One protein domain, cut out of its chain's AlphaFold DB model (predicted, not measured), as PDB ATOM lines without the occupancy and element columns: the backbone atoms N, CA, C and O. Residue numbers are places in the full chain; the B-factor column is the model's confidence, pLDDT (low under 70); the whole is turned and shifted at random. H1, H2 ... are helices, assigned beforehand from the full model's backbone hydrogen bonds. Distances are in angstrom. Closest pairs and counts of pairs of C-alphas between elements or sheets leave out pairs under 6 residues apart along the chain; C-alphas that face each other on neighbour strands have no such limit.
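AT A GLANCE: This is residues 48 to 248 of the 248 residues of an uncharacterized protein of Photorhabdus luminescens (UniProt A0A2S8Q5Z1). Two crossed layers of three helices each make the body: in one, H4 runs between H1 and H7 and nearly along both, while in the other H9 has H6 beside it and H2 crossing it at 48 degrees. H3 and H8 make one end of the body, loosely joined to it, and the short H5 is at the other end; the unnamed stretch 207 to 221 leads from H8 back to the first residue of H9, its C-alphas 9 to 28 A from the mean of all C-alphas, and residues 88 to 95 stick out. The printed part has 201 residues, with nine named helices in the order H1 to H9 and no named strand, and its class is all helix. It is compact, with a radius of gyration of the C-alphas of 18.0 A and spans of 51 by 43 by 32 A.

HOW THE PARTS SIT: H9, residues 222 to 246, is the hub and touches four helices. H6, residues 163 to 174, touches it at a shallow tilt of 11 degrees, opposite ways; their closest C-alphas are those of Gly 174 and Arg 226, 5.4 A apart. H2, residues 65 to 87, touches H9 with residues 70 to 79 alone, at a steep tilt of 48 degrees, opposite ways, closest at the C-alphas of Ile 75 and Ala 231, 5.4 A apart. H7, residues 177 to 198, touches H9 with residues 180 to 184 alone, about perpendicular at 87 degrees, closest at C-alphas Ile 180 and Arg 222, 5.9 A apart. H5, residues 155 to 160, only just touches H9, with 3 pairs of C-alphas within 8 A, the closest those of Leu 159 and Lys 240 at 5.8 A. H4, residues 117 to 141, touches H7 at a shallow tilt of 29 degrees, opposite ways, with the C-alphas of Ile 134 and Ala 183 closest at 5.4 A. H1, residues 49 to 62, touches residues 131 to 139 of H4 at a shallow tilt of 6 degrees, opposite ways, closest at C-alphas Ser 56 and Ser 135, 6.0 A apart. H2 touches H4 about perpendicular, at 89 degrees, with residues 68 to 72 alone; the C-alphas of Ala 72 and Lys 124 are closest at 6.1 A. H4 and H9 are near each other, with 11 pairs of C-alphas within 10 A. H3, residues 95 to 108, touches no helix but is near H2. H8, residues 203 to 206, is close to H3 but not clearly touching it, with C-alphas Ile 100 and Val 205 closest at 7.1 A. Every O i to N i+4 pair is within hydrogen-bond range in H1, H4, H5, H6, H7 and H9, against 17 of 19 in H2 and 9 of 10 in H3; H8 is too short for such a pair.

IN THESE COORDINATES: From first to last C-alpha H9 measures 36.5 A, H4 36.2 A, H2 32.0 A and H7 30.7 A. H1 begins at C-alpha 49 at (-48.609, -7.463, -1.187), H4 begins at C-alpha 117 at (-19.402, 11.133, -15.430), and H9 ends at C-alpha 246 at (-33.107, -9.410, -31.301).

THE WHOLE: The two C-alphas farthest apart, those of Glu 209 and Ile 248, are 58.7 A from each other. The printed part has no cut and ends at the chain's last residue, 248. The links from H4 to H5, 13 residues, and from H8 to H9, 15 residues, are long. The mean pLDDT of the printed part is 77.8, and 53 residues are under 70, among them 85 to 107 and 202 to 222.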
ATOM      1  N   ASN A  48     -52.061  -4.836  -3.499       83.88
ATOM      2  CA  ASN A  48     -51.834  -6.010  -2.667       83.88
ATOM      3  C   ASN A  48     -50.329  -6.235  -2.429       83.88
ATOM      4  O   ASN A  48     -49.466  -5.616  -3.059       83.88
ATOM      5  N   GLY A  49     -50.001  -7.164  -1.527       83.25
ATOM      6  CA  GLY A  49     -48.609  -7.463  -1.187       83.25
ATOM      7  C   GLY A  49     -47.752  -7.914  -2.376       83.25
ATOM      8  O   GLY A  49     -46.577  -7.566  -2.434       83.25
ATOM      9  N   SER A  50     -48.307  -8.637  -3.358       86.06
ATOM     10  CA  SER A  50     -47.521  -9.062  -4.524       86.06
ATOM     11  C   SER A  50     -47.196  -7.900  -5.462       86.06
ATOM     12  O   SER A  50     -46.099  -7.856  -6.004       86.06
ATOM     13  N   GLN A  51     -48.092  -6.923  -5.608       88.25
ATOM     14  CA  GLN A  51     -47.837  -5.713  -6.393       88.25
ATOM     15  C   GLN A  51     -46.788  -4.803  -5.737       88.25
ATOM     16  O   GLN A  51     -45.922  -4.268  -6.427       88.25
ATOM     17  N   ILE A  52     -46.822  -4.661  -4.406       88.50
ATOM     18  CA  ILE A  52     -45.816  -3.888  -3.654       88.50
ATOM     19  C   ILE A  52     -44.439  -4.555  -3.751       88.50
ATOM     20  O   ILE A  52     -43.429  -3.882  -3.983       88.50
ATOM     21  N   LYS A  53     -44.408  -5.888  -3.631       89.69
ATOM     22  CA  LYS A  53     -43.202  -6.692  -3.846       89.69
ATOM     23  C   LYS A  53     -42.640  -6.478  -5.248       89.69
ATOM     24  O   LYS A  53     -41.478  -6.110  -5.385       89.69
ATOM     25  N   LEU A  54     -43.486  -6.638  -6.267       90.94
ATOM     26  CA  LEU A  54     -43.107  -6.484  -7.668       90.94
ATOM     27  C   LEU A  54     -42.504  -5.101  -7.935       90.94
ATOM     28  O   LEU A  54     -41.483  -5.008  -8.605       90.94
ATOM     29  N   PHE A  55     -43.081  -4.029  -7.384       92.38
ATOM     30  CA  PHE A  55     -42.498  -2.693  -7.527       92.38
ATOM     31  C   PHE A  55     -41.093  -2.602  -6.915       92.38
ATOM     32  O   PHE A  55     -40.169  -2.120  -7.565       92.38
ATOM     33  N   SER A  56     -40.909  -3.118  -5.697       90.62
ATOM     34  CA  SER A  56     -39.598  -3.132  -5.025       90.62
ATOM     35  C   SER A  56     -38.544  -3.903  -5.831       90.62
ATOM     36  O   SER A  56     -37.374  -3.520  -5.898       90.62
ATOM     37  N   GLU A  57     -38.967  -4.987  -6.470       91.50
ATOM     38  CA  GLU A  57     -38.127  -5.819  -7.321       91.50
ATOM     39  C   GLU A  57     -37.788  -5.154  -8.657       91.50
ATOM     40  O   GLU A  57     -36.634  -5.200  -9.081       91.50
ATOM     41  N   ILE A  58     -38.750  -4.463  -9.275       93.75
ATOM     42  CA  ILE A  58     -38.521  -3.616 -10.452       93.75
ATOM     43  C   ILE A  58     -37.486  -2.535 -10.132       93.75
ATOM     44  O   ILE A  58     -36.544  -2.362 -10.904       93.75
ATOM     45  N   CYS A  59     -37.617  -1.834  -8.999       93.25
ATOM     46  CA  CYS A  59     -36.629  -0.840  -8.569       93.25
ATOM     47  C   CYS A  59     -35.238  -1.473  -8.458       93.25
ATOM     48  O   CYS A  59     -34.292  -0.989  -9.071       93.25
ATOM     49  N   SER A  60     -35.132  -2.609  -7.767       91.75
ATOM     50  CA  SER A  60     -33.860  -3.322  -7.593       91.75
ATOM     51  C   SER A  60     -33.239  -3.758  -8.927       91.75
ATOM     52  O   SER A  60     -32.029  -3.651  -9.122       91.75
ATOM     53  N   PHE A  61     -34.061  -4.225  -9.870       93.12
ATOM     54  CA  PHE A  61     -33.639  -4.585 -11.224       93.12
ATOM     55  C   PHE A  61     -33.145  -3.373 -12.023       93.12
ATOM     56  O   PHE A  61     -32.125  -3.458 -12.713       93.12
ATOM     57  N   LEU A  62     -33.837  -2.237 -11.921       94.31
ATOM     58  CA  LEU A  62     -33.473  -1.005 -12.618       94.31
ATOM     59  C   LEU A  62     -32.257  -0.303 -12.001       94.31
ATOM     60  O   LEU A  62     -31.556   0.409 -12.708       94.31
ATOM     61  N   GLU A  63     -31.961  -0.521 -10.721       92.12
ATOM     62  CA  GLU A  63     -30.793   0.059 -10.048       92.12
ATOM     63  C   GLU A  63     -29.452  -0.587 -10.429       92.12
ATOM     64  O   GLU A  63     -28.391  -0.030 -10.112       92.12
ATOM     65  N   GLN A  64     -29.487  -1.727 -11.125       87.69
ATOM     66  CA  GLN A  64     -28.304  -2.364 -11.700       87.69
ATOM     67  C   GLN A  64     -27.691  -1.453 -12.778       87.69
ATOM     68  O   GLN A  64     -28.409  -0.904 -13.611       87.69
ATOM     69  N   ASP A  65     -26.361  -1.300 -12.788       68.81
ATOM     70  CA  ASP A  65     -25.666  -0.200 -13.487       68.81
ATOM     71  C   ASP A  65     -26.006  -0.040 -14.982       68.81
ATOM     72  O   ASP A  65     -26.017   1.089 -15.479       68.81
ATOM     73  N   GLY A  66     -26.312  -1.135 -15.691       82.19
ATOM     74  CA  GLY A  66     -26.743  -1.092 -17.094       82.19
ATOM     75  C   GLY A  66     -28.166  -0.557 -17.278       82.19
ATOM     76  O   GLY A  66     -28.398   0.316 -18.110       82.19
ATOM     77  N   ASN A  67     -29.108  -1.023 -16.458       90.88
ATOM     78  CA  ASN A  67     -30.506  -0.591 -16.516       90.88
ATOM     79  C   ASN A  67     -30.680   0.834 -15.989       90.88
ATOM     80  O   ASN A  67     -31.492   1.598 -16.510       90.88
ATOM     81  N   LEU A  68     -29.870   1.213 -15.000       94.19
ATOM     82  CA  LEU A  68     -29.938   2.525 -14.378       94.19
ATOM     83  C   LEU A  68     -29.535   3.638 -15.344       94.19
ATOM     84  O   LEU A  68     -30.061   4.740 -15.252       94.19
ATOM     85  N   ASP A  69     -28.611   3.373 -16.271       93.81
ATOM     86  CA  ASP A  69     -28.224   4.356 -17.287       93.81
ATOM     87  C   ASP A  69     -29.350   4.598 -18.303       93.81
ATOM     88  O   ASP A  69     -29.624   5.742 -18.664       93.81
ATOM     89  N   ILE A  70     -30.056   3.530 -18.696       92.88
ATOM     90  CA  ILE A  70     -31.232   3.608 -19.573       92.88
ATOM     91  C   ILE A  70     -32.355   4.375 -18.866       92.88
ATOM     92  O   ILE A  70     -32.943   5.288 -19.450       92.88
ATOM     93  N   LEU A  71     -32.612   4.048 -17.596       95.69
ATOM     94  CA  LEU A  71     -33.597   4.747 -16.777       95.69
ATOM     95  C   LEU A  71     -33.245   6.222 -16.599       95.69
ATOM     96  O   LEU A  71     -34.112   7.067 -16.799       95.69
ATOM     97  N   ALA A  72     -31.987   6.541 -16.295       93.69
ATOM     98  CA  ALA A  72     -31.536   7.917 -16.138       93.69
ATOM     99  C   ALA A  72     -31.678   8.730 -17.419       93.69
ATOM    100  O   ALA A  72     -32.197   9.842 -17.377       93.69
ATOM    101  N   SER A  73     -31.324   8.154 -18.570       92.25
ATOM    102  CA  SER A  73     -31.574   8.811 -19.851       92.25
ATOM    103  C   SER A  73     -33.067   9.052 -20.083       92.25
ATOM    104  O   SER A  73     -33.435  10.126 -20.544       92.25
ATOM    105  N   CYS A  74     -33.929   8.077 -19.773       92.69
ATOM    106  CA  CYS A  74     -35.369   8.201 -19.987       92.69
ATOM    107  C   CYS A  74     -35.997   9.263 -19.072       92.69
ATOM    108  O   CYS A  74     -36.686  10.155 -19.563       92.69
ATOM    109  N   ILE A  75     -35.716   9.205 -17.766       91.44
ATOM    110  CA  ILE A  75     -36.171  10.191 -16.776       91.44
ATOM    111  C   ILE A  75     -35.724  11.591 -17.201       91.44
ATOM    112  O   ILE A  75     -36.557  12.493 -17.299       91.44
ATOM    113  N   HIS A  76     -34.444  11.758 -17.535       88.44
ATOM    114  CA  HIS A  76     -33.890  13.049 -17.935       88.44
ATOM    115  C   HIS A  76     -34.547  13.618 -19.201       88.44
ATOM    116  O   HIS A  76     -34.899  14.800 -19.239       88.44
ATOM    117  N   ASP A  77     -34.778  12.784 -20.221       84.69
ATOM    118  CA  ASP A  77     -35.460  13.194 -21.456       84.69
ATOM    119  C   ASP A  77     -36.887  13.695 -21.174       84.69
ATOM    120  O   ASP A  77     -37.303  14.735 -21.697       84.69
ATOM    121  N   LEU A  78     -37.640  12.975 -20.333       85.88
ATOM    122  CA  LEU A  78     -39.007  13.351 -19.960       85.88
ATOM    123  C   LEU A  78     -39.039  14.616 -19.087       85.88
ATOM    124  O   LEU A  78     -39.915  15.466 -19.266       85.88
ATOM    125  N   TRP A  79     -38.063  14.791 -18.197       83.31
ATOM    126  CA  TRP A  79     -37.899  16.016 -17.413       83.31
ATOM    127  C   TRP A  79     -37.587  17.226 -18.280       83.31
ATOM    128  O   TRP A  79     -38.234  18.264 -18.138       83.31
ATOM    129  N   CYS A  80     -36.639  17.096 -19.209       78.00
ATOM    130  CA  CYS A  80     -36.323  18.152 -20.166       78.00
ATOM    131  C   CYS A  80     -37.552  18.521 -21.003       78.00
ATOM    132  O   CYS A  80     -37.826  19.702 -21.214       78.00
ATOM    133  N   ALA A  81     -38.323  17.524 -21.441       76.12
ATOM    134  CA  ALA A  81     -39.574  17.726 -22.161       76.12
ATOM    135  C   ALA A  81     -40.601  18.526 -21.346       76.12
ATOM    136  O   ALA A  81     -41.119  19.529 -21.845       76.12
ATOM    137  N   LYS A  82     -40.852  18.131 -20.089       76.75
ATOM    138  CA  LYS A  82     -41.731  18.869 -19.169       76.75
ATOM    139  C   LYS A  82     -41.243  20.300 -18.977       76.75
ATOM    140  O   LYS A  82     -42.005  21.241 -19.164       76.75
ATOM    141  N   TYR A  83     -39.959  20.465 -18.669       74.31
ATOM    142  CA  TYR A  83     -39.362  21.767 -18.411       74.31
ATOM    143  C   TYR A  83     -39.524  22.732 -19.590       74.31
ATOM    144  O   TYR A  83     -39.908  23.885 -19.393       74.31
ATOM    145  N   LEU A  84     -39.248  22.265 -20.813       70.00
ATOM    146  CA  LEU A  84     -39.356  23.073 -22.028       70.00
ATOM    147  C   LEU A  84     -40.793  23.511 -22.321       70.00
ATOM    148  O   LEU A  84     -40.985  24.589 -22.882       70.00
ATOM    149  N   ILE A  85     -41.781  22.694 -21.963       68.06
ATOM    150  CA  ILE A  85     -43.198  23.016 -22.137       68.06
ATOM    151  C   ILE A  85     -43.652  24.003 -21.062       68.06
ATOM    152  O   ILE A  85     -44.172  25.065 -21.400       68.06
ATOM    153  N   ASP A  86     -43.350  23.721 -19.796       67.88
ATOM    154  CA  ASP A  86     -43.770  24.559 -18.671       67.88
ATOM    155  C   ASP A  86     -43.129  25.964 -18.742       67.88
ATOM    156  O   ASP A  86     -43.809  26.977 -18.581       67.88
ATOM    157  N   ASN A  87     -41.834  26.068 -19.070       61.66
ATOM    158  CA  ASN A  87     -41.094  27.339 -19.007       61.66
ATOM    159  C   ASN A  87     -41.152  28.181 -20.285       61.66
ATOM    160  O   ASN A  87     -40.767  29.349 -20.259       61.66
ATOM    161  N   ARG A  88     -41.679  27.660 -21.399       57.19
ATOM    162  CA  ARG A  88     -41.985  28.508 -22.565       57.19
ATOM    163  C   ARG A  88     -43.233  29.376 -22.365       57.19
ATOM    164  O   ARG A  88     -43.491  30.240 -23.198       57.19
ATOM    165  N   THR A  89     -43.957  29.187 -21.258       48.69
ATOM    166  CA  THR A  89     -45.140  29.978 -20.879       48.69
ATOM    167  C   THR A  89     -44.877  31.000 -19.761       48.69
ATOM    168  O   THR A  89     -45.748  31.817 -19.460       48.69
ATOM    169  N   ALA A  90     -43.677  31.013 -19.165       43.91
ATOM    170  CA  ALA A  90     -43.346  31.864 -18.023       43.91
ATOM    171  C   ALA A  90     -42.835  33.257 -18.451       43.91
ATOM    172  O   ALA A  90     -41.803  33.387 -19.111       43.91
ATOM    173  N   THR A  91     -43.542  34.322 -18.058       45.22
ATOM    174  CA  THR A  91     -43.061  35.713 -18.156       45.22
ATOM    175  C   THR A  91     -42.049  36.052 -17.053       45.22
ATOM    176  O   THR A  91     -42.150  35.564 -15.932       45.22
ATOM    177  N   GLN A  92     -41.106  36.935 -17.398       42.66
ATOM    178  CA  GLN A  92     -39.813  37.286 -16.780       42.66
ATOM    179  C   GLN A  92     -39.752  37.736 -15.289       42.66
ATOM    180  O   GLN A  92     -38.740  38.312 -14.895       42.66
ATOM    181  N   ASP A  93     -40.750  37.508 -14.433       41.44
ATOM    182  CA  ASP A  93     -40.830  38.189 -13.121       41.44
ATOM    183  C   ASP A  93     -40.733  37.258 -11.899       41.44
ATOM    184  O   ASP A  93     -41.705  37.055 -11.177       41.44
ATOM    185  N   SER A  94     -39.547  36.712 -11.603       44.12
ATOM    186  CA  SER A  94     -39.160  36.341 -10.215       44.12
ATOM    187  C   SER A  94     -37.700  35.889 -10.131       44.12
ATOM    188  O   SER A  94     -37.367  34.717 -10.051       44.12
ATOM    189  N   ILE A  95     -36.787  36.851 -10.171       46.94
ATOM    190  CA  ILE A  95     -35.441  36.609 -10.688       46.94
ATOM    191  C   ILE A  95     -34.485  35.910  -9.696       46.94
ATOM    192  O   ILE A  95     -33.742  35.045 -10.113       46.94
ATOM    193  N   THR A  96     -34.506  36.092  -8.376       44.34
ATOM    194  CA  THR A  96     -33.299  35.717  -7.593       44.34
ATOM    195  C   THR A  96     -33.166  34.275  -7.063       44.34
ATOM    196  O   THR A  96     -32.029  33.832  -6.901       44.34
ATOM    197  N   LYS A  97     -34.231  33.510  -6.774       46.28
ATOM    198  CA  LYS A  97     -34.111  32.077  -6.371       46.28
ATOM    199  C   LYS A  97     -34.268  31.145  -7.573       46.28
ATOM    200  O   LYS A  97     -33.453  30.238  -7.747       46.28
ATOM    201  N   LEU A  98     -35.232  31.467  -8.438       46.56
ATOM    202  CA  LEU A  98     -35.387  30.841  -9.744       46.56
ATOM    203  C   LEU A  98     -34.116  30.975 -10.562       46.56
ATOM    204  O   LEU A  98     -33.773  30.007 -11.189       46.56
ATOM    205  N   GLU A  99     -33.336  32.056 -10.500       43.19
ATOM    206  CA  GLU A  99     -32.054  32.111 -11.222       43.19
ATOM    207  C   GLU A  99     -31.077  30.991 -10.863       43.19
ATOM    208  O   GLU A  99     -30.364  30.531 -11.746       43.19
ATOM    209  N   ILE A 100     -30.983  30.556  -9.599       48.38
ATOM    210  CA  ILE A 100     -30.077  29.448  -9.260       48.38
ATOM    211  C   ILE A 100     -30.675  28.147  -9.775       48.38
ATOM    212  O   ILE A 100     -30.017  27.458 -10.538       48.38
ATOM    213  N   GLU A 101     -31.923  27.841  -9.433       52.66
ATOM    214  CA  GLU A 101     -32.596  26.616  -9.887       52.66
ATOM    215  C   GLU A 101     -32.653  26.532 -11.426       52.66
ATOM    216  O   GLU A 101     -32.293  25.508 -11.993       52.66
ATOM    217  N   TYR A 102     -32.950  27.642 -12.101       50.53
ATOM    218  CA  TYR A 102     -32.932  27.842 -13.553       50.53
ATOM    219  C   TYR A 102     -31.531  27.690 -14.134       50.53
ATOM    220  O   TYR A 102     -31.359  26.961 -15.100       50.53
ATOM    221  N   ASN A 103     -30.497  28.317 -13.563       48.56
ATOM    222  CA  ASN A 103     -29.131  28.150 -14.067       48.56
ATOM    223  C   ASN A 103     -28.636  26.707 -13.891       48.56
ATOM    224  O   ASN A 103     -27.937  26.190 -14.761       48.56
ATOM    225  N   LEU A 104     -29.006  26.043 -12.791       58.09
ATOM    226  CA  LEU A 104     -28.696  24.633 -12.570       58.09
ATOM    227  C   LEU A 104     -29.460  23.745 -13.561       58.09
ATOM    228  O   LEU A 104     -28.854  22.870 -14.166       58.09
ATOM    229  N   GLN A 105     -30.738  24.019 -13.820       59.47
ATOM    230  CA  GLN A 105     -31.531  23.316 -14.832       59.47
ATOM    231  C   GLN A 105     -30.985  23.521 -16.242       59.47
ATOM    232  O   GLN A 105     -30.782  22.545 -16.953       59.47
ATOM    233  N   VAL A 106     -30.687  24.759 -16.642       57.59
ATOM    234  CA  VAL A 106     -30.158  25.094 -17.973       57.59
ATOM    235  C   VAL A 106     -28.847  24.363 -18.250       57.59
ATOM    236  O   VAL A 106     -28.645  23.893 -19.367       57.59
ATOM    237  N   ASN A 107     -27.990  24.176 -17.241       63.72
ATOM    238  CA  ASN A 107     -26.767  23.379 -17.392       63.72
ATOM    239  C   ASN A 107     -27.049  21.891 -17.680       63.72
ATOM    240  O   ASN A 107     -26.244  21.229 -18.341       63.72
ATOM    241  N   PHE A 108     -28.191  21.381 -17.213       71.00
ATOM    242  CA  PHE A 108     -28.666  20.015 -17.435       71.00
ATOM    243  C   PHE A 108     -29.623  19.902 -18.640       71.00
ATOM    244  O   PHE A 108     -29.917  18.786 -19.051       71.00
ATOM    245  N   LEU A 109     -30.028  21.002 -19.299       73.25
ATOM    246  CA  LEU A 109     -30.795  21.001 -20.564       73.25
ATOM    247  C   LEU A 109     -29.925  20.628 -21.775       73.25
ATOM    248  O   LEU A 109     -29.868  21.316 -22.797       73.25
ATOM    249  N   LYS A 110     -29.230  19.507 -21.655       78.25
ATOM    250  CA  LYS A 110     -28.475  18.833 -22.704       78.25
ATOM    251  C   LYS A 110     -28.842  17.347 -22.672       78.25
ATOM    252  O   LYS A 110     -29.301  16.868 -21.634       78.25
ATOM    253  N   PRO A 111     -28.644  16.603 -23.772       82.19
ATOM    254  CA  PRO A 111     -28.887  15.165 -23.777       82.19
ATOM    255  C   PRO A 111     -28.099  14.466 -22.667       82.19
ATOM    256  O   PRO A 111     -26.940  14.816 -22.429       82.19
ATOM    257  N   TYR A 112     -28.687  13.446 -22.040       88.25
ATOM    258  CA  TYR A 112     -28.027  12.672 -20.981       88.25
ATOM    259  C   TYR A 112     -26.686  12.073 -21.452       88.25
ATOM    260  O   TYR A 112     -25.710  12.006 -20.709       88.25
ATOM    261  N   GLN A 113     -26.568  11.723 -22.735       88.44
ATOM    262  CA  GLN A 113     -25.329  11.222 -23.339       88.44
ATOM    263  C   GLN A 113     -24.195  12.263 -23.331       88.44
ATOM    264  O   GLN A 113     -23.025  11.888 -23.351       88.44
ATOM    265  N   ALA A 114     -24.526  13.557 -23.282       87.69
ATOM    266  CA  ALA A 114     -23.567  14.655 -23.183       87.69
ATOM    267  C   ALA A 114     -23.179  14.985 -21.728       87.69
ATOM    268  O   ALA A 114     -22.429  15.938 -21.491       87.69
ATOM    269  N   PHE A 115     -23.694  14.238 -20.747       90.69
ATOM    270  CA  PHE A 115     -23.318  14.408 -19.351       90.69
ATOM    271  C   PHE A 115     -21.900  13.893 -19.120       90.69
ATOM    272  O   PHE A 115     -21.500  12.827 -19.591       90.69
ATOM    273  N   THR A 116     -21.151  14.647 -18.326       91.25
ATOM    274  CA  THR A 116     -19.921  14.176 -17.701       91.25
ATOM    275  C   THR A 116     -20.226  13.030 -16.737       91.25
ATOM    276  O   THR A 116     -21.331  12.919 -16.207       91.25
ATOM    277  N   GLU A 117     -19.228  12.209 -16.416       92.12
ATOM    278  CA  GLU A 117     -19.402  11.133 -15.430       92.12
ATOM    279  C   GLU A 117     -19.813  11.657 -14.043       92.12
ATOM    280  O   GLU A 117     -20.564  10.999 -13.324       92.12
ATOM    281  N   LYS A 118     -19.392  12.881 -13.686       89.94
ATOM    282  CA  LYS A 118     -19.845  13.562 -12.464       89.94
ATOM    283  C   LYS A 118     -21.356  13.836 -12.514       89.94
ATOM    284  O   LYS A 118     -22.050  13.527 -11.549       89.94
ATOM    285  N   GLU A 119     -21.859  14.381 -13.621       89.69
ATOM    286  CA  GLU A 119     -23.288  14.676 -13.815       89.69
ATOM    287  C   GLU A 119     -24.130  13.396 -13.881       89.69
ATOM    288  O   GLU A 119     -25.157  13.316 -13.216       89.69
ATOM    289  N   LYS A 120     -23.669  12.350 -14.581       92.38
ATOM    290  CA  LYS A 120     -24.363  11.049 -14.601       92.38
ATOM    291  C   LYS A 120     -24.441  10.427 -13.214       92.38
ATOM    292  O   LYS A 120     -25.488   9.928 -12.820       92.38
ATOM    293  N   LYS A 121     -23.345  10.450 -12.448       92.12
ATOM    294  CA  LYS A 121     -23.332   9.920 -11.075       92.12
ATOM    295  C   LYS A 121     -24.315  10.667 -10.175       92.12
ATOM    296  O   LYS A 121     -24.950  10.049  -9.325       92.12
ATOM    297  N   PHE A 122     -24.420  11.978 -10.358       89.56
ATOM    298  CA  PHE A 122     -25.390  12.808  -9.660       89.56
ATOM    299  C   PHE A 122     -26.831  12.445 -10.037       89.56
ATOM    300  O   PHE A 122     -27.613  12.122  -9.146       89.56
ATOM    301  N   GLU A 123     -27.143  12.378 -11.331       89.62
ATOM    302  CA  GLU A 123     -28.476  12.020 -11.835       89.62
ATOM    303  C   GLU A 123     -28.910  10.633 -11.340       89.62
ATOM    304  O   GLU A 123     -29.979  10.456 -10.757       89.62
ATOM    305  N   LYS A 124     -28.021   9.640 -11.452       93.50
ATOM    306  CA  LYS A 124     -28.258   8.277 -10.955       93.50
ATOM    307  C   LYS A 124     -28.516   8.231  -9.450       93.50
ATOM    308  O   LYS A 124     -29.271   7.377  -8.991       93.50
ATOM    309  N   ARG A 125     -27.877   9.109  -8.669       92.50
ATOM    310  CA  ARG A 125     -28.093   9.194  -7.219       92.50
ATOM    311  C   ARG A 125     -29.465   9.776  -6.890       92.50
ATOM    312  O   ARG A 125     -30.099   9.259  -5.975       92.50
ATOM    313  N   LEU A 126     -29.914  10.802  -7.620       89.88
ATOM    314  CA  LEU A 126     -31.273  11.332  -7.477       89.88
ATOM    315  C   LEU A 126     -32.299  10.229  -7.741       89.88
ATOM    316  O   LEU A 126     -33.094   9.915  -6.867       89.88
ATOM    317  N   ILE A 127     -32.180   9.543  -8.876       92.12
ATOM    318  CA  ILE A 127     -33.118   8.485  -9.272       92.12
ATOM    319  C   ILE A 127     -33.164   7.356  -8.240       92.12
ATOM    320  O   ILE A 127     -34.245   6.953  -7.827       92.12
ATOM    321  N   LYS A 128     -32.006   6.875  -7.770       94.12
ATOM    322  CA  LYS A 128     -31.942   5.868  -6.695       94.12
ATOM    323  C   LYS A 128     -32.655   6.330  -5.426       94.12
ATOM    324  O   LYS A 128     -33.381   5.558  -4.804       94.12
ATOM    325  N   SER A 129     -32.464   7.593  -5.047       92.56
ATOM    326  CA  SER A 129     -33.180   8.165  -3.912       92.56
ATOM    327  C   SER A 129     -34.689   8.160  -4.145       92.56
ATOM    328  O   SER A 129     -35.435   7.773  -3.252       92.56
ATOM    329  N   ASP A 130     -35.142   8.575  -5.323       91.69
ATOM    330  CA  ASP A 130     -36.566   8.707  -5.624       91.69
ATOM    331  C   ASP A 130     -37.262   7.345  -5.659       91.69
ATOM    332  O   ASP A 130     -38.308   7.173  -5.033       91.69
ATOM    333  N   LEU A 131     -36.646   6.343  -6.298       93.19
ATOM    334  CA  LEU A 131     -37.147   4.965  -6.319       93.19
ATOM    335  C   LEU A 131     -37.279   4.387  -4.905       93.19
ATOM    336  O   LEU A 131     -38.312   3.804  -4.567       93.19
ATOM    337  N   SER A 132     -36.255   4.588  -4.069       93.12
ATOM    338  CA  SER A 132     -36.266   4.161  -2.669       93.12
ATOM    339  C   SER A 132     -37.400   4.830  -1.885       93.12
ATOM    340  O   SER A 132     -38.172   4.152  -1.208       93.12
ATOM    341  N   ILE A 133     -37.568   6.146  -2.042       92.38
ATOM    342  CA  ILE A 133     -38.606   6.918  -1.351       92.38
ATOM    343  C   ILE A 133     -40.014   6.498  -1.787       92.38
ATOM    344  O   ILE A 133     -40.887   6.335  -0.932       92.38
ATOM    345  N   ILE A 134     -40.250   6.296  -3.088       91.69
ATOM    346  CA  ILE A 134     -41.546   5.825  -3.603       91.69
ATOM    347  C   ILE A 134     -41.848   4.429  -3.046       91.69
ATOM    348  O   ILE A 134     -42.944   4.196  -2.532       91.69
ATOM    349  N   SER A 135     -40.867   3.521  -3.083       91.25
ATOM    350  CA  SER A 135     -41.006   2.169  -2.535       91.25
ATOM    351  C   SER A 135     -41.330   2.189  -1.037       91.25
ATOM    352  O   SER A 135     -42.262   1.524  -0.584       91.25
ATOM    353  N   GLU A 136     -40.633   3.015  -0.254       90.88
ATOM    354  CA  GLU A 136     -40.882   3.149   1.181       90.88
ATOM    355  C   GLU A 136     -42.262   3.760   1.477       90.88
ATOM    356  O   GLU A 136     -42.975   3.289   2.365       90.88
ATOM    357  N   ALA A 137     -42.680   4.778   0.716       90.38
ATOM    358  CA  ALA A 137     -44.006   5.378   0.850       90.38
ATOM    359  C   ALA A 137     -45.114   4.336   0.622       90.38
ATOM    360  O   ALA A 137     -46.056   4.251   1.413       90.38
ATOM    361  N   MET A 138     -44.963   3.487  -0.400       88.81
ATOM    362  CA  MET A 138     -45.879   2.374  -0.662       88.81
ATOM    363  C   MET A 138     -45.926   1.385   0.505       88.81
ATOM    364  O   MET A 138     -47.010   1.057   0.988       88.81
ATOM    365  N   LYS A 139     -44.762   0.921   0.977       87.50
ATOM    366  CA  LYS A 139     -44.677  -0.049   2.080       87.50
ATOM    367  C   LYS A 139     -45.320   0.480   3.358       87.50
ATOM    368  O   LYS A 139     -46.069  -0.249   4.006       87.50
ATOM    369  N   ASN A 140     -45.086   1.753   3.675       86.38
ATOM    370  CA  ASN A 140     -45.636   2.412   4.856       86.38
ATOM    371  C   ASN A 140     -47.167   2.531   4.798       86.38
ATOM    372  O   ASN A 140     -47.840   2.217   5.777       86.38
ATOM    373  N   ILE A 141     -47.730   2.949   3.658       85.62
ATOM    374  CA  ILE A 141     -49.186   3.124   3.502       85.62
ATOM    375  C   ILE A 141     -49.930   1.788   3.594       85.62
ATOM    376  O   ILE A 141     -51.006   1.720   4.186       85.62
ATOM    377  N   TYR A 142     -49.360   0.728   3.022       83.19
ATOM    378  CA  TYR A 142     -50.008  -0.582   2.944       83.19
ATOM    379  C   TYR A 142     -49.557  -1.571   4.026       83.19
ATOM    380  O   TYR A 142     -49.959  -2.732   3.978       83.19
ATOM    381  N   LEU A 143     -48.761  -1.122   5.005       80.44
ATOM    382  CA  LEU A 143     -48.241  -1.941   6.110       80.44
ATOM    383  C   LEU A 143     -47.586  -3.241   5.611       80.44
ATOM    384  O   LEU A 143     -47.865  -4.334   6.107       80.44
ATOM    385  N   TYR A 144     -46.753  -3.116   4.580       78.38
ATOM    386  CA  TYR A 144     -46.108  -4.252   3.935       78.38
ATOM    387  C   TYR A 144     -45.030  -4.875   4.834       78.38
ATOM    388  O   TYR A 144     -44.189  -4.165   5.382       78.38
ATOM    389  N   ASP A 145     -45.046  -6.204   4.960       73.44
ATOM    390  CA  ASP A 145     -44.044  -6.964   5.709       73.44
ATOM    391  C   ASP A 145     -42.826  -7.280   4.825       73.44
ATOM    392  O   ASP A 145     -42.919  -8.043   3.861       73.44
ATOM    393  N   ASP A 146     -41.668  -6.723   5.185       68.00
ATOM    394  CA  ASP A 146     -40.389  -6.939   4.497       68.00
ATOM    395  C   ASP A 146     -39.846  -8.378   4.628       68.00
ATOM    396  O   ASP A 146     -38.861  -8.725   3.978       68.00
ATOM    397  N   ASN A 147     -40.483  -9.250   5.419       69.25
ATOM    398  CA  ASN A 147     -40.085 -10.658   5.548       69.25
ATOM    399  C   ASN A 147     -40.433 -11.531   4.325       69.25
ATOM    400  O   ASN A 147     -40.178 -12.740   4.329       69.25
ATOM    401  N   ILE A 148     -41.024 -10.960   3.273       65.88
ATOM    402  CA  ILE A 148     -41.324 -11.688   2.040       65.88
ATOM    403  C   ILE A 148     -40.031 -11.876   1.233       65.88
ATOM    404  O   ILE A 148     -39.391 -10.917   0.810       65.88
ATOM    405  N   ALA A 149     -39.659 -13.137   0.995       67.00
ATOM    406  CA  ALA A 149     -38.466 -13.494   0.228       67.00
ATOM    407  C   ALA A 149     -38.499 -12.874  -1.178       67.00
ATOM    408  O   ALA A 149     -39.522 -12.962  -1.852       67.00
ATOM    409  N   SER A 150     -37.386 -12.284  -1.626       72.06
ATOM    410  CA  SER A 150     -37.266 -11.777  -2.998       72.06
ATOM    411  C   SER A 150     -37.351 -12.918  -4.012       72.06
ATOM    412  O   SER A 150     -36.729 -13.964  -3.825       72.06
ATOM    413  N   ASP A 151     -38.066 -12.682  -5.108       73.31
ATOM    414  CA  ASP A 151     -38.135 -13.570  -6.267       73.31
ATOM    415  C   ASP A 151     -36.936 -13.382  -7.217       73.31
ATOM    416  O   ASP A 151     -36.833 -14.087  -8.216       73.31
ATOM    417  N   ASN A 152     -35.992 -12.480  -6.895       79.38
ATOM    418  CA  ASN A 152     -34.815 -12.164  -7.713       79.38
ATOM    419  C   ASN A 152     -35.194 -11.785  -9.157       79.38
ATOM    420  O   ASN A 152     -34.709 -12.375 -10.128       79.38
ATOM    421  N   PHE A 153     -36.087 -10.799  -9.273       86.12
ATOM    422  CA  PHE A 153     -36.604 -10.305 -10.545       86.12
ATOM    423  C   PHE A 153     -35.480  -9.986 -11.535       86.12
ATOM    424  O   PHE A 153     -34.560  -9.211 -11.260       86.12
ATOM    425  N   ASN A 154     -35.557 -10.621 -12.700       88.62
ATOM    426  CA  ASN A 154     -34.529 -10.610 -13.731       88.62
ATOM    427  C   ASN A 154     -35.162 -10.480 -15.128       88.62
ATOM    428  O   ASN A 154     -36.377 -10.331 -15.265       88.62
ATOM    429  N   TYR A 155     -34.342 -10.559 -16.177       88.00
ATOM    430  CA  TYR A 155     -34.816 -10.441 -17.558       88.00
ATOM    431  C   TYR A 155     -35.850 -11.510 -17.951       88.00
ATOM    432  O   TYR A 155     -36.826 -11.178 -18.614       88.00
ATOM    433  N   GLU A 156     -35.704 -12.767 -17.522       88.75
ATOM    434  CA  GLU A 156     -36.675 -13.832 -17.836       88.75
ATOM    435  C   GLU A 156     -38.036 -13.566 -17.179       88.75
ATOM    436  O   GLU A 156     -39.094 -13.721 -17.801       88.75
ATOM    437  N   MET A 157     -38.021 -13.097 -15.928       88.50
ATOM    438  CA  MET A 157     -39.233 -12.681 -15.224       88.50
ATOM    439  C   MET A 157     -39.878 -11.462 -15.883       88.50
ATOM    440  O   MET A 157     -41.092 -11.445 -16.084       88.50
ATOM    441  N   LEU A 158     -39.085 -10.467 -16.284       90.19
ATOM    442  CA  LEU A 158     -39.578  -9.304 -17.020       90.19
ATOM    443  C   LEU A 158     -40.260  -9.714 -18.335       90.19
ATOM    444  O   LEU A 158     -41.365  -9.253 -18.624       90.19
ATOM    445  N   LEU A 159     -39.631 -10.599 -19.112       89.00
ATOM    446  CA  LEU A 159     -40.155 -11.065 -20.398       89.00
ATOM    447  C   LEU A 159     -41.459 -11.858 -20.245       89.00
ATOM    448  O   LEU A 159     -42.379 -11.676 -21.041       89.00
ATOM    449  N   SER A 160     -41.565 -12.683 -19.202       88.31
ATOM    450  CA  SER A 160     -42.747 -13.514 -18.931       88.31
ATOM    451  C   SER A 160     -43.891 -12.783 -18.217       88.31
ATOM    452  O   SER A 160     -45.041 -13.223 -18.296       88.31
ATOM    453  N   THR A 161     -43.621 -11.660 -17.544       89.12
ATOM    454  CA  THR A 161     -44.653 -10.871 -16.854       89.12
ATOM    455  C   THR A 161     -45.552 -10.158 -17.862       89.12
ATOM    456  O   THR A 161     -45.064  -9.477 -18.760       89.12
ATOM    457  N   ASN A 162     -46.872 -10.281 -17.716       89.19
ATOM    458  CA  ASN A 162     -47.844  -9.625 -18.594       89.19
ATOM    459  C   ASN A 162     -47.753  -8.090 -18.481       89.19
ATOM    460  O   ASN A 162     -47.752  -7.557 -17.373       89.19
ATOM    461  N   ASP A 163     -47.740  -7.384 -19.614       88.12
ATOM    462  CA  ASP A 163     -47.663  -5.916 -19.673       88.12
ATOM    463  C   ASP A 163     -48.788  -5.234 -18.883       88.12
ATOM    464  O   ASP A 163     -48.558  -4.189 -18.275       88.12
ATOM    465  N   ALA A 164     -49.968  -5.867 -18.826       87.69
ATOM    466  CA  ALA A 164     -51.108  -5.399 -18.043       87.69
ATOM    467  C   ALA A 164     -50.781  -5.282 -16.544       87.69
ATOM    468  O   ALA A 164     -51.223  -4.349 -15.886       87.69
ATOM    469  N   ILE A 165     -49.949  -6.183 -16.005       88.75
ATOM    470  CA  ILE A 165     -49.540  -6.144 -14.593       88.75
ATOM    471  C   ILE A 165     -48.711  -4.883 -14.320       88.75
ATOM    472  O   ILE A 165     -48.913  -4.220 -13.303       88.75
ATOM    473  N   PHE A 166     -47.802  -4.529 -15.236       90.25
ATOM    474  CA  PHE A 166     -47.003  -3.310 -15.111       90.25
ATOM    475  C   PHE A 166     -47.852  -2.056 -15.305       90.25
ATOM    476  O   PHE A 166     -47.720  -1.120 -14.518       90.25
ATOM    477  N   SER A 167     -48.730  -2.023 -16.314       89.31
ATOM    478  CA  SER A 167     -49.597  -0.862 -16.527       89.31
ATOM    479  C   SER A 167     -50.544  -0.651 -15.351       89.31
ATOM    480  O   SER A 167     -50.665   0.477 -14.888       89.31
ATOM    481  N   ASP A 168     -51.147  -1.708 -14.805       88.06
ATOM    482  CA  ASP A 168     -52.054  -1.611 -13.655       88.06
ATOM    483  C   ASP A 168     -51.322  -1.076 -12.420       88.06
ATOM    484  O   ASP A 168     -51.796  -0.143 -11.774       88.06
ATOM    485  N   LEU A 169     -50.130  -1.608 -12.130       91.19
ATOM    486  CA  LEU A 169     -49.287  -1.136 -11.032       91.19
ATOM    487  C   LEU A 169     -48.962   0.359 -11.174       91.19
ATOM    488  O   LEU A 169     -49.181   1.129 -10.240       91.19
ATOM    489  N   MET A 170     -48.483   0.781 -12.346       92.12
ATOM    490  CA  MET A 170     -48.094   2.174 -12.593       92.12
ATOM    491  C   MET A 170     -49.302   3.116 -12.630       92.12
ATOM    492  O   MET A 170     -49.195   4.258 -12.187       92.12
ATOM    493  N   THR A 171     -50.463   2.636 -13.086       88.00
ATOM    494  CA  THR A 171     -51.730   3.378 -13.013       88.00
ATOM    495  C   THR A 171     -52.111   3.613 -11.552       88.00
ATOM    496  O   THR A 171     -52.314   4.753 -11.147       88.00
ATOM    497  N   ILE A 172     -52.156   2.565 -10.723       87.19
ATOM    498  CA  ILE A 172     -52.530   2.699  -9.307       87.19
ATOM    499  C   ILE A 172     -51.579   3.657  -8.582       87.19
ATOM    500  O   ILE A 172     -52.032   4.519  -7.832       87.19
ATOM    501  N   LEU A 173     -50.272   3.557  -8.837       88.69
ATOM    502  CA  LEU A 173     -49.278   4.449  -8.238       88.69
ATOM    503  C   LEU A 173     -49.410   5.897  -8.715       88.69
ATOM    504  O   LEU A 173     -49.420   6.805  -7.888       88.69
ATOM    505  N   GLY A 174     -49.561   6.113 -10.024       87.38
ATOM    506  CA  GLY A 174     -49.690   7.444 -10.628       87.38
ATOM    507  C   GLY A 174     -50.939   8.214 -10.191       87.38
ATOM    508  O   GLY A 174     -50.991   9.439 -10.330       87.38
ATOM    509  N   HIS A 175     -51.917   7.520  -9.613       85.00
ATOM    510  CA  HIS A 175     -53.193   8.091  -9.180       85.00
ATOM    511  C   HIS A 175     -53.479   7.914  -7.685       85.00
ATOM    512  O   HIS A 175     -54.562   8.258  -7.217       85.00
ATOM    513  N   SER A 176     -52.513   7.411  -6.915       85.56
ATOM    514  CA  SER A 176     -52.621   7.325  -5.460       85.56
ATOM    515  C   SER A 176     -52.121   8.618  -4.819       85.56
ATOM    516  O   SER A 176     -50.924   8.769  -4.563       85.56
ATOM    517  N   ASP A 177     -53.038   9.549  -4.536       81.31
ATOM    518  CA  ASP A 177     -52.696  10.834  -3.908       81.31
ATOM    519  C   ASP A 177     -51.914  10.649  -2.599       81.31
ATOM    520  O   ASP A 177     -50.945  11.364  -2.368       81.31
ATOM    521  N   SER A 178     -52.249   9.640  -1.788       83.19
ATOM    522  CA  SER A 178     -51.549   9.375  -0.526       83.19
ATOM    523  C   SER A 178     -50.083   8.980  -0.724       83.19
ATOM    524  O   SER A 178     -49.218   9.447   0.013       83.19
ATOM    525  N   ILE A 179     -49.782   8.144  -1.724       86.12
ATOM    526  CA  ILE A 179     -48.401   7.738  -2.033       86.12
ATOM    527  C   ILE A 179     -47.641   8.927  -2.608       86.12
ATOM    528  O   ILE A 179     -46.524   9.208  -2.177       86.12
ATOM    529  N   ILE A 180     -48.252   9.632  -3.561       84.44
ATOM    530  CA  ILE A 180     -47.627  10.750  -4.263       84.44
ATOM    531  C   ILE A 180     -47.319  11.901  -3.302       84.44
ATOM    532  O   ILE A 180     -46.230  12.460  -3.374       84.44
ATOM    533  N   GLU A 181     -48.236  12.253  -2.399       83.56
ATOM    534  CA  GLU A 181     -48.021  13.318  -1.413       83.56
ATOM    535  C   GLU A 181     -46.841  12.995  -0.489       83.56
ATOM    536  O   GLU A 181     -45.901  13.785  -0.397       83.56
ATOM    537  N   ILE A 182     -46.836  11.805   0.123       85.62
ATOM    538  CA  ILE A 182     -45.761  11.389   1.039       85.62
ATOM    539  C   ILE A 182     -44.416  11.296   0.308       85.62
ATOM    540  O   ILE A 182     -43.388  11.732   0.832       85.62
ATOM    541  N   ALA A 183     -44.404  10.718  -0.895       88.56
ATOM    542  CA  ALA A 183     -43.184  10.593  -1.678       88.56
ATOM    543  C   ALA A 183     -42.658  11.967  -2.119       88.56
ATOM    544  O   ALA A 183     -41.456  12.197  -2.027       88.56
ATOM    545  N   ALA A 184     -43.523  12.902  -2.525       84.94
ATOM    546  CA  ALA A 184     -43.104  14.221  -3.004       84.94
ATOM    547  C   ALA A 184     -42.396  15.029  -1.911       84.94
ATOM    548  O   ALA A 184     -41.341  15.612  -2.164       84.94
ATOM    549  N   GLU A 185     -42.927  15.022  -0.684       81.81
ATOM    550  CA  GLU A 185     -42.303  15.704   0.458       81.81
ATOM    551  C   GLU A 185     -40.895  15.167   0.743       81.81
ATOM    552  O   GLU A 185     -39.941  15.928   0.927       81.81
ATOM    553  N   ARG A 186     -40.745  13.838   0.741       86.31
ATOM    554  CA  ARG A 186     -39.471  13.169   1.020       86.31
ATOM    555  C   ARG A 186     -38.465  13.330  -0.121       86.31
ATOM    556  O   ARG A 186     -37.286  13.566   0.144       86.31
ATOM    557  N   ILE A 187     -38.918  13.246  -1.372       85.50
ATOM    558  CA  ILE A 187     -38.093  13.475  -2.568       85.50
ATOM    559  C   ILE A 187     -37.569  14.906  -2.574       85.50
ATOM    560  O   ILE A 187     -36.383  15.123  -2.810       85.50
ATOM    561  N   HIS A 188     -38.421  15.884  -2.259       77.94
ATOM    562  CA  HIS A 188     -38.011  17.280  -2.175       77.94
ATOM    563  C   HIS A 188     -36.863  17.480  -1.176       77.94
ATOM    564  O   HIS A 188     -35.848  18.095  -1.516       77.94
ATOM    565  N   ALA A 189     -36.996  16.917   0.028       75.56
ATOM    566  CA  ALA A 189     -35.956  16.980   1.050       75.56
ATOM    567  C   ALA A 189     -34.652  16.301   0.589       75.56
ATOM    568  O   ALA A 189     -33.584  16.907   0.664       75.56
ATOM    569  N   SER A 190     -34.740  15.083   0.045       83.06
ATOM    570  CA  SER A 190     -33.562  14.339  -0.417       83.06
ATOM    571  C   SER A 190     -32.838  15.031  -1.575       83.06
ATOM    572  O   SER A 190     -31.616  15.178  -1.556       83.06
ATOM    573  N   TRP A 191     -33.581  15.527  -2.569       81.06
ATOM    574  CA  TRP A 191     -33.010  16.286  -3.680       81.06
ATOM    575  C   TRP A 191     -32.233  17.494  -3.176       81.06
ATOM    576  O   TRP A 191     -31.134  17.764  -3.659       81.06
ATOM    577  N   PHE A 192     -32.783  18.210  -2.191       74.00
ATOM    578  CA  PHE A 192     -32.138  19.389  -1.635       74.00
ATOM    579  C   PHE A 192     -30.773  19.053  -1.023       74.00
ATOM    580  O   PHE A 192     -29.777  19.724  -1.316       74.00
ATOM    581  N   ASP A 193     -30.708  17.981  -0.236       77.38
ATOM    582  CA  ASP A 193     -29.462  17.515   0.367       77.38
ATOM    583  C   ASP A 193     -28.447  17.071  -0.700       77.38
ATOM    584  O   ASP A 193     -27.289  17.499  -0.682       77.38
ATOM    585  N   ILE A 194     -28.889  16.298  -1.698       82.31
ATOM    586  CA  ILE A 194     -28.029  15.806  -2.786       82.31
ATOM    587  C   ILE A 194     -27.485  16.965  -3.639       82.31
ATOM    588  O   ILE A 194     -26.308  16.969  -4.013       82.31
ATOM    589  N   MET A 195     -28.307  17.976  -3.923       76.75
ATOM    590  CA  MET A 195     -27.901  19.185  -4.644       76.75
ATOM    591  C   MET A 195     -26.860  19.988  -3.876       76.75
ATOM    592  O   MET A 195     -25.850  20.401  -4.448       76.75
ATOM    593  N   LYS A 196     -27.078  20.190  -2.573       74.81
ATOM    594  CA  LYS A 196     -26.138  20.913  -1.715       74.81
ATOM    595  C   LYS A 196     -24.761  20.253  -1.713       74.81
ATOM    596  O   LYS A 196     -23.754  20.953  -1.765       74.81
ATOM    597  N   GLU A 197     -24.711  18.925  -1.680       80.38
ATOM    598  CA  GLU A 197     -23.455  18.180  -1.775       80.38
ATOM    599  C   GLU A 197     -22.794  18.321  -3.152       80.38
ATOM    600  O   GLU A 197     -21.582  18.510  -3.243       80.38
ATOM    601  N   PHE A 198     -23.565  18.246  -4.239       81.38
ATOM    602  CA  PHE A 198     -23.014  18.310  -5.595       81.38
ATOM    603  C   PHE A 198     -22.393  19.671  -5.932       81.38
ATOM    604  O   PHE A 198     -21.345  19.736  -6.590       81.38
ATOM    605  N   TYR A 199     -23.039  20.741  -5.465       74.62
ATOM    606  CA  TYR A 199     -22.618  22.130  -5.634       74.62
ATOM    607  C   TYR A 199     -21.853  22.671  -4.426       74.62
ATOM    608  O   TYR A 199     -21.699  23.884  -4.296       74.62
ATOM    609  N   ALA A 200     -21.345  21.791  -3.556       75.94
ATOM    610  CA  ALA A 200     -20.605  22.200  -2.370       75.94
ATOM    611  C   ALA A 200     -19.399  23.088  -2.711       75.94
ATOM    612  O   ALA A 200     -19.062  23.945  -1.915       75.94
ATOM    613  N   ASP A 201     -18.801  22.953  -3.895       74.19
ATOM    614  CA  ASP A 201     -17.657  23.772  -4.317       74.19
ATOM    615  C   ASP A 201     -18.049  24.963  -5.223       74.19
ATOM    616  O   ASP A 201     -17.177  25.674  -5.718       74.19
ATOM    617  N   ASP A 202     -19.345  25.188  -5.484       67.56
ATOM    618  CA  ASP A 202     -19.827  26.304  -6.312       67.56
ATOM    619  C   ASP A 202     -20.226  27.499  -5.431       67.56
ATOM    620  O   ASP A 202     -21.300  27.539  -4.823       67.56
ATOM    621  N   GLU A 203     -19.357  28.513  -5.380       59.78
ATOM    622  CA  GLU A 203     -19.546  29.732  -4.577       59.78
ATOM    623  C   GLU A 203     -20.853  30.487  -4.907       59.78
ATOM    624  O   GLU A 203     -21.416  31.190  -4.056       59.78
ATOM    625  N   ARG A 204     -21.405  30.306  -6.118       58.28
ATOM    626  CA  ARG A 204     -22.694  30.899  -6.519       58.28
ATOM    627  C   ARG A 204     -23.876  30.264  -5.783       58.28
ATOM    628  O   ARG A 204     -24.892  30.929  -5.599       58.28
ATOM    629  N   VAL A 205     -23.743  28.999  -5.371       56.81
ATOM    630  CA  VAL A 205     -24.769  28.227  -4.649       56.81
ATOM    631  C   VAL A 205     -24.615  28.391  -3.135       56.81
ATOM    632  O   VAL A 205     -25.616  28.476  -2.427       56.81
ATOM    633  N   GLN A 206     -23.386  28.526  -2.628       53.72
ATOM    634  CA  GLN A 206     -23.128  28.711  -1.193       53.72
ATOM    635  C   GLN A 206     -23.598  30.064  -0.624       53.72
ATOM    636  O   GLN A 206     -23.872  30.166   0.571       53.72
ATOM    637  N   SER A 207     -23.688  31.108  -1.452       49.69
ATOM    638  CA  SER A 207     -23.945  32.490  -1.008       49.69
ATOM    639  C   SER A 207     -25.421  32.847  -0.770       49.69
ATOM    640  O   SER A 207     -25.701  33.943  -0.281       49.69
ATOM    641  N   LYS A 208     -26.380  31.956  -1.071       50.56
ATOM    642  CA  LYS A 208     -27.815  32.197  -0.818       50.56
ATOM    643  C   LYS A 208     -28.310  31.343   0.356       50.56
ATOM    644  O   LYS A 208     -28.540  30.145   0.228       50.56
ATOM    645  N   GLU A 209     -28.441  31.981   1.521       43.25
ATOM    646  CA  GLU A 209     -28.897  31.376   2.778       43.25
ATOM    647  C   GLU A 209     -30.328  30.810   2.729       43.25
ATOM    648  O   GLU A 209     -31.219  31.357   2.085       43.25
ATOM    649  N   LYS A 210     -30.494  29.734   3.514       43.38
ATOM    650  CA  LYS A 210     -31.700  28.999   3.937       43.38
ATOM    651  C   LYS A 210     -32.801  28.811   2.878       43.38
ATOM    652  O   LYS A 210     -33.615  29.705   2.646       43.38
ATOM    653  N   PRO A 211     -32.929  27.589   2.333       46.22
ATOM    654  CA  PRO A 211     -34.055  27.221   1.490       46.22
ATOM    655  C   PRO A 211     -35.338  27.398   2.288       46.22
ATOM    656  O   PRO A 211     -35.509  26.820   3.360       46.22
ATOM    657  N   ASN A 212     -36.246  28.205   1.759       41.47
ATOM    658  CA  ASN A 212     -37.613  28.218   2.234       41.47
ATOM    659  C   ASN A 212     -38.270  26.894   1.798       41.47
ATOM    660  O   ASN A 212     -38.581  26.737   0.617       41.47
ATOM    661  N   ILE A 213     -38.414  25.959   2.743       41.62
ATOM    662  CA  ILE A 213     -38.970  24.597   2.574       41.62
ATOM    663  C   ILE A 213     -40.476  24.647   2.208       41.62
ATOM    664  O   ILE A 213     -41.059  23.654   1.803       41.62
ATOM    665  N   ASN A 214     -41.107  25.826   2.298       40.34
ATOM    666  CA  ASN A 214     -42.547  26.012   2.096       40.34
ATOM    667  C   ASN A 214     -42.965  26.483   0.689       40.34
ATOM    668  O   ASN A 214     -44.147  26.750   0.485       40.34
ATOM    669  N   ASN A 215     -42.048  26.619  -0.278       38.88
ATOM    670  CA  ASN A 215     -42.444  26.932  -1.658       38.88
ATOM    671  C   ASN A 215     -42.682  25.638  -2.445       38.88
ATOM    672  O   ASN A 215     -41.741  24.982  -2.885       38.88
ATOM    673  N   SER A 216     -43.961  25.314  -2.616       40.72
ATOM    674  CA  SER A 216     -44.520  24.110  -3.242       40.72
ATOM    675  C   SER A 216     -44.305  23.974  -4.754       40.72
ATOM    676  O   SER A 216     -44.716  22.970  -5.325       40.72
ATOM    677  N   ASP A 217     -43.666  24.943  -5.414       45.47
ATOM    678  CA  ASP A 217     -43.459  24.944  -6.876       45.47
ATOM    679  C   ASP A 217     -42.250  24.099  -7.305       45.47
ATOM    680  O   ASP A 217     -41.676  24.272  -8.381       45.47
ATOM    681  N   PHE A 218     -41.821  23.194  -6.429       49.50
ATOM    682  CA  PHE A 218     -40.652  22.377  -6.655       49.50
ATOM    683  C   PHE A 218     -40.844  21.409  -7.822       49.50
ATOM    684  O   PHE A 218     -41.911  20.837  -8.029       49.50
ATOM    685  N   ILE A 219     -39.749  21.210  -8.551       50.81
ATOM    686  CA  ILE A 219     -39.686  20.508  -9.831       50.81
ATOM    687  C   ILE A 219     -40.218  19.086  -9.696       50.81
ATOM    688  O   ILE A 219     -41.091  18.735 -10.471       50.81
ATOM    689  N   LYS A 220     -39.839  18.326  -8.657       55.94
ATOM    690  CA  LYS A 220     -40.420  17.003  -8.346       55.94
ATOM    691  C   LYS A 220     -41.667  17.081  -7.453       55.94
ATOM    692  O   LYS A 220     -41.731  16.478  -6.389       55.94
ATOM    693  N   ASN A 221     -42.651  17.861  -7.880       64.25
ATOM    694  CA  ASN A 221     -44.018  17.804  -7.359       64.25
ATOM    695  C   ASN A 221     -44.702  16.484  -7.801       64.25
ATOM    696  O   ASN A 221     -44.056  15.567  -8.313       64.25
ATOM    697  N   ARG A 222     -46.026  16.377  -7.629       69.12
ATOM    698  CA  ARG A 222     -46.816  15.195  -8.039       69.12
ATOM    699  C   ARG A 222     -46.515  14.732  -9.470       69.12
ATOM    700  O   ARG A 222     -46.447  13.539  -9.749       69.12
ATOM    701  N   ASP A 223     -46.300  15.694 -10.357       75.19
ATOM    702  CA  ASP A 223     -45.988  15.480 -11.762       75.19
ATOM    703  C   ASP A 223     -44.635  14.807 -11.974       75.19
ATOM    704  O   ASP A 223     -44.488  13.965 -12.857       75.19
ATOM    705  N   GLY A 224     -43.653  15.160 -11.148       79.31
ATOM    706  CA  GLY A 224     -42.329  14.569 -11.208       79.31
ATOM    707  C   GLY A 224     -42.310  13.091 -10.866       79.31
ATOM    708  O   GLY A 224     -41.682  12.307 -11.567       79.31
ATOM    709  N   ILE A 225     -43.080  12.699  -9.853       86.56
ATOM    710  CA  ILE A 225     -43.250  11.286  -9.501       86.56
ATOM    711  C   ILE A 225     -43.926  10.532 -10.647       86.56
ATOM    712  O   ILE A 225     -43.495   9.442 -11.007       86.56
ATOM    713  N   ARG A 226     -44.956  11.116 -11.272       87.94
ATOM    714  CA  ARG A 226     -45.614  10.506 -12.438       87.94
ATOM    715  C   ARG A 226     -44.672  10.370 -13.637       87.94
ATOM    716  O   ARG A 226     -44.766   9.378 -14.352       87.94
ATOM    717  N   ILE A 227     -43.753  11.317 -13.842       88.44
ATOM    718  CA  ILE A 227     -42.683  11.200 -14.844       88.44
ATOM    719  C   ILE A 227     -41.745  10.041 -14.514       88.44
ATOM    720  O   ILE A 227     -41.454   9.239 -15.401       88.44
ATOM    721  N   ASP A 228     -41.312   9.918 -13.259       91.88
ATOM    722  CA  ASP A 228     -40.427   8.830 -12.840       91.88
ATOM    723  C   ASP A 228     -41.125   7.463 -13.042       91.88
ATOM    724  O   ASP A 228     -40.546   6.550 -13.631       91.88
ATOM    725  N   LEU A 229     -42.411   7.341 -12.681       93.94
ATOM    726  CA  LEU A 229     -43.235   6.147 -12.938       93.94
ATOM    727  C   LEU A 229     -43.407   5.853 -14.439       93.94
ATOM    728  O   LEU A 229     -43.321   4.698 -14.864       93.94
ATOM    729  N   ALA A 230     -43.622   6.884 -15.258       93.56
ATOM    730  CA  ALA A 230     -43.701   6.740 -16.708       93.56
ATOM    731  C   ALA A 230     -42.390   6.232 -17.298       93.56
ATOM    732  O   ALA A 230     -42.413   5.309 -18.111       93.56
ATOM    733  N   ALA A 231     -41.255   6.776 -16.861       94.94
ATOM    734  CA  ALA A 231     -39.945   6.326 -17.305       94.94
ATOM    735  C   ALA A 231     -39.694   4.861 -16.930       94.94
ATOM    736  O   ALA A 231     -39.250   4.096 -17.783       94.94
ATOM    737  N   ILE A 232     -40.044   4.441 -15.707       96.12
ATOM    738  CA  ILE A 232     -39.977   3.028 -15.299       96.12
ATOM    739  C   ILE A 232     -40.768   2.163 -16.285       96.12
ATOM    740  O   ILE A 232     -40.211   1.227 -16.859       96.12
ATOM    741  N   TYR A 233     -42.039   2.492 -16.534       95.81
ATOM    742  CA  TYR A 233     -42.876   1.727 -17.460       95.81
ATOM    743  C   TYR A 233     -42.278   1.661 -18.872       95.81
ATOM    744  O   TYR A 233     -42.148   0.578 -19.442       95.81
ATOM    745  N   ILE A 234     -41.873   2.809 -19.424       94.69
ATOM    746  CA  ILE A 234     -41.280   2.912 -20.763       94.69
ATOM    747  C   ILE A 234     -40.037   2.031 -20.867       94.69
ATOM    748  O   ILE A 234     -39.917   1.269 -21.822       94.69
ATOM    749  N   VAL A 235     -39.133   2.098 -19.889       94.75
ATOM    750  CA  VAL A 235     -37.881   1.332 -19.898       94.75
ATOM    751  C   VAL A 235     -38.149  -0.166 -19.830       94.75
ATOM    752  O   VAL A 235     -37.553  -0.918 -20.598       94.75
ATOM    753  N   LEU A 236     -39.081  -0.610 -18.982       94.38
ATOM    754  CA  LEU A 236     -39.480  -2.020 -18.936       94.38
ATOM    755  C   LEU A 236     -40.008  -2.491 -20.299       94.38
ATOM    756  O   LEU A 236     -39.600  -3.547 -20.782       94.38
ATOM    757  N   MET A 237     -40.863  -1.697 -20.951       93.25
ATOM    758  CA  MET A 237     -41.405  -2.028 -22.274       93.25
ATOM    759  C   MET A 237     -40.336  -2.000 -23.375       93.25
ATOM    760  O   MET A 237     -40.335  -2.871 -24.244       93.25
ATOM    761  N   GLU A 238     -39.404  -1.043 -23.342       90.62
ATOM    762  CA  GLU A 238     -38.297  -0.958 -24.303       90.62
ATOM    763  C   GLU A 238     -37.342  -2.154 -24.162       90.62
ATOM    764  O   GLU A 238     -36.953  -2.736 -25.175       90.62
ATOM    765  N   ILE A 239     -37.028  -2.587 -22.935       89.00
ATOM    766  CA  ILE A 239     -36.234  -3.803 -22.697       89.00
ATOM    767  C   ILE A 239     -36.952  -5.028 -23.279       89.00
ATOM    768  O   ILE A 239     -36.349  -5.766 -24.059       89.00
ATOM    769  N   LYS A 240     -38.246  -5.217 -22.976       90.19
ATOM    770  CA  LYS A 240     -39.028  -6.348 -23.508       90.19
ATOM    771  C   LYS A 240     -39.080  -6.354 -25.036       90.19
ATOM    772  O   LYS A 240     -38.866  -7.394 -25.658       90.19
ATOM    773  N   TYR A 241     -39.340  -5.200 -25.648       85.19
ATOM    774  CA  TYR A 241     -39.430  -5.072 -27.103       85.19
ATOM    775  C   TYR A 241     -38.091  -5.357 -27.794       85.19
ATOM    776  O   TYR A 241     -38.056  -6.061 -28.802       85.19
ATOM    777  N   ASN A 242     -36.985  -4.849 -27.246       84.44
ATOM    778  CA  ASN A 242     -35.656  -5.071 -27.809       84.44
ATOM    779  C   ASN A 242     -35.246  -6.546 -27.742       84.44
ATOM    780  O   ASN A 242     -34.664  -7.046 -28.703       84.44
ATOM    781  N   SER A 243     -35.584  -7.257 -26.663       79.12
ATOM    782  CA  SER A 243     -35.364  -8.705 -26.575       79.12
ATOM    783  C   SER A 243     -36.138  -9.466 -27.653       79.12
ATOM    784  O   SER A 243     -35.546 -10.283 -28.349       79.12
ATOM    785  N   LEU A 244     -37.416  -9.136 -27.870       75.06
ATOM    786  CA  LEU A 244     -38.235  -9.758 -28.921       75.06
ATOM    787  C   LEU A 244     -37.711  -9.471 -30.338       75.06
ATOM    788  O   LEU A 244     -37.821 -10.315 -31.222       75.06
ATOM    789  N   CYS A 245     -37.142  -8.284 -30.573       67.69
ATOM    790  CA  CYS A 245     -36.614  -7.893 -31.885       67.69
ATOM    791  C   CYS A 245     -35.211  -8.445 -32.179       67.69
ATOM    792  O   CYS A 245     -34.837  -8.526 -33.346       67.69
ATOM    793  N   MET A 246     -34.432  -8.795 -31.150       60.88
ATOM    794  CA  MET A 246     -33.107  -9.410 -31.301       60.88
ATOM    795  C   MET A 246     -33.155 -10.945 -31.413       60.88
ATOM    796  O   MET A 246     -32.125 -11.557 -31.679       60.88
ATOM    797  N   GLU A 247     -34.328 -11.566 -31.249       47.06
ATOM    798  CA  GLU A 247     -34.556 -13.008 -31.449       47.06
ATOM    799  C   GLU A 247     -34.939 -13.392 -32.905       47.06
ATOM    800  O   GLU A 247     -35.469 -14.481 -33.134       47.06
ATOM    801  N   ILE A 248     -34.652 -12.540 -33.905       41.69
ATOM    802  CA  ILE A 248     -34.792 -12.832 -35.357       41.69
ATOM    803  C   ILE A 248     -33.414 -13.026 -35.992       41.69
ATOM    804  O   ILE A 248     -33.253 -14.008 -36.755       41.69
TER     805      ILE A 248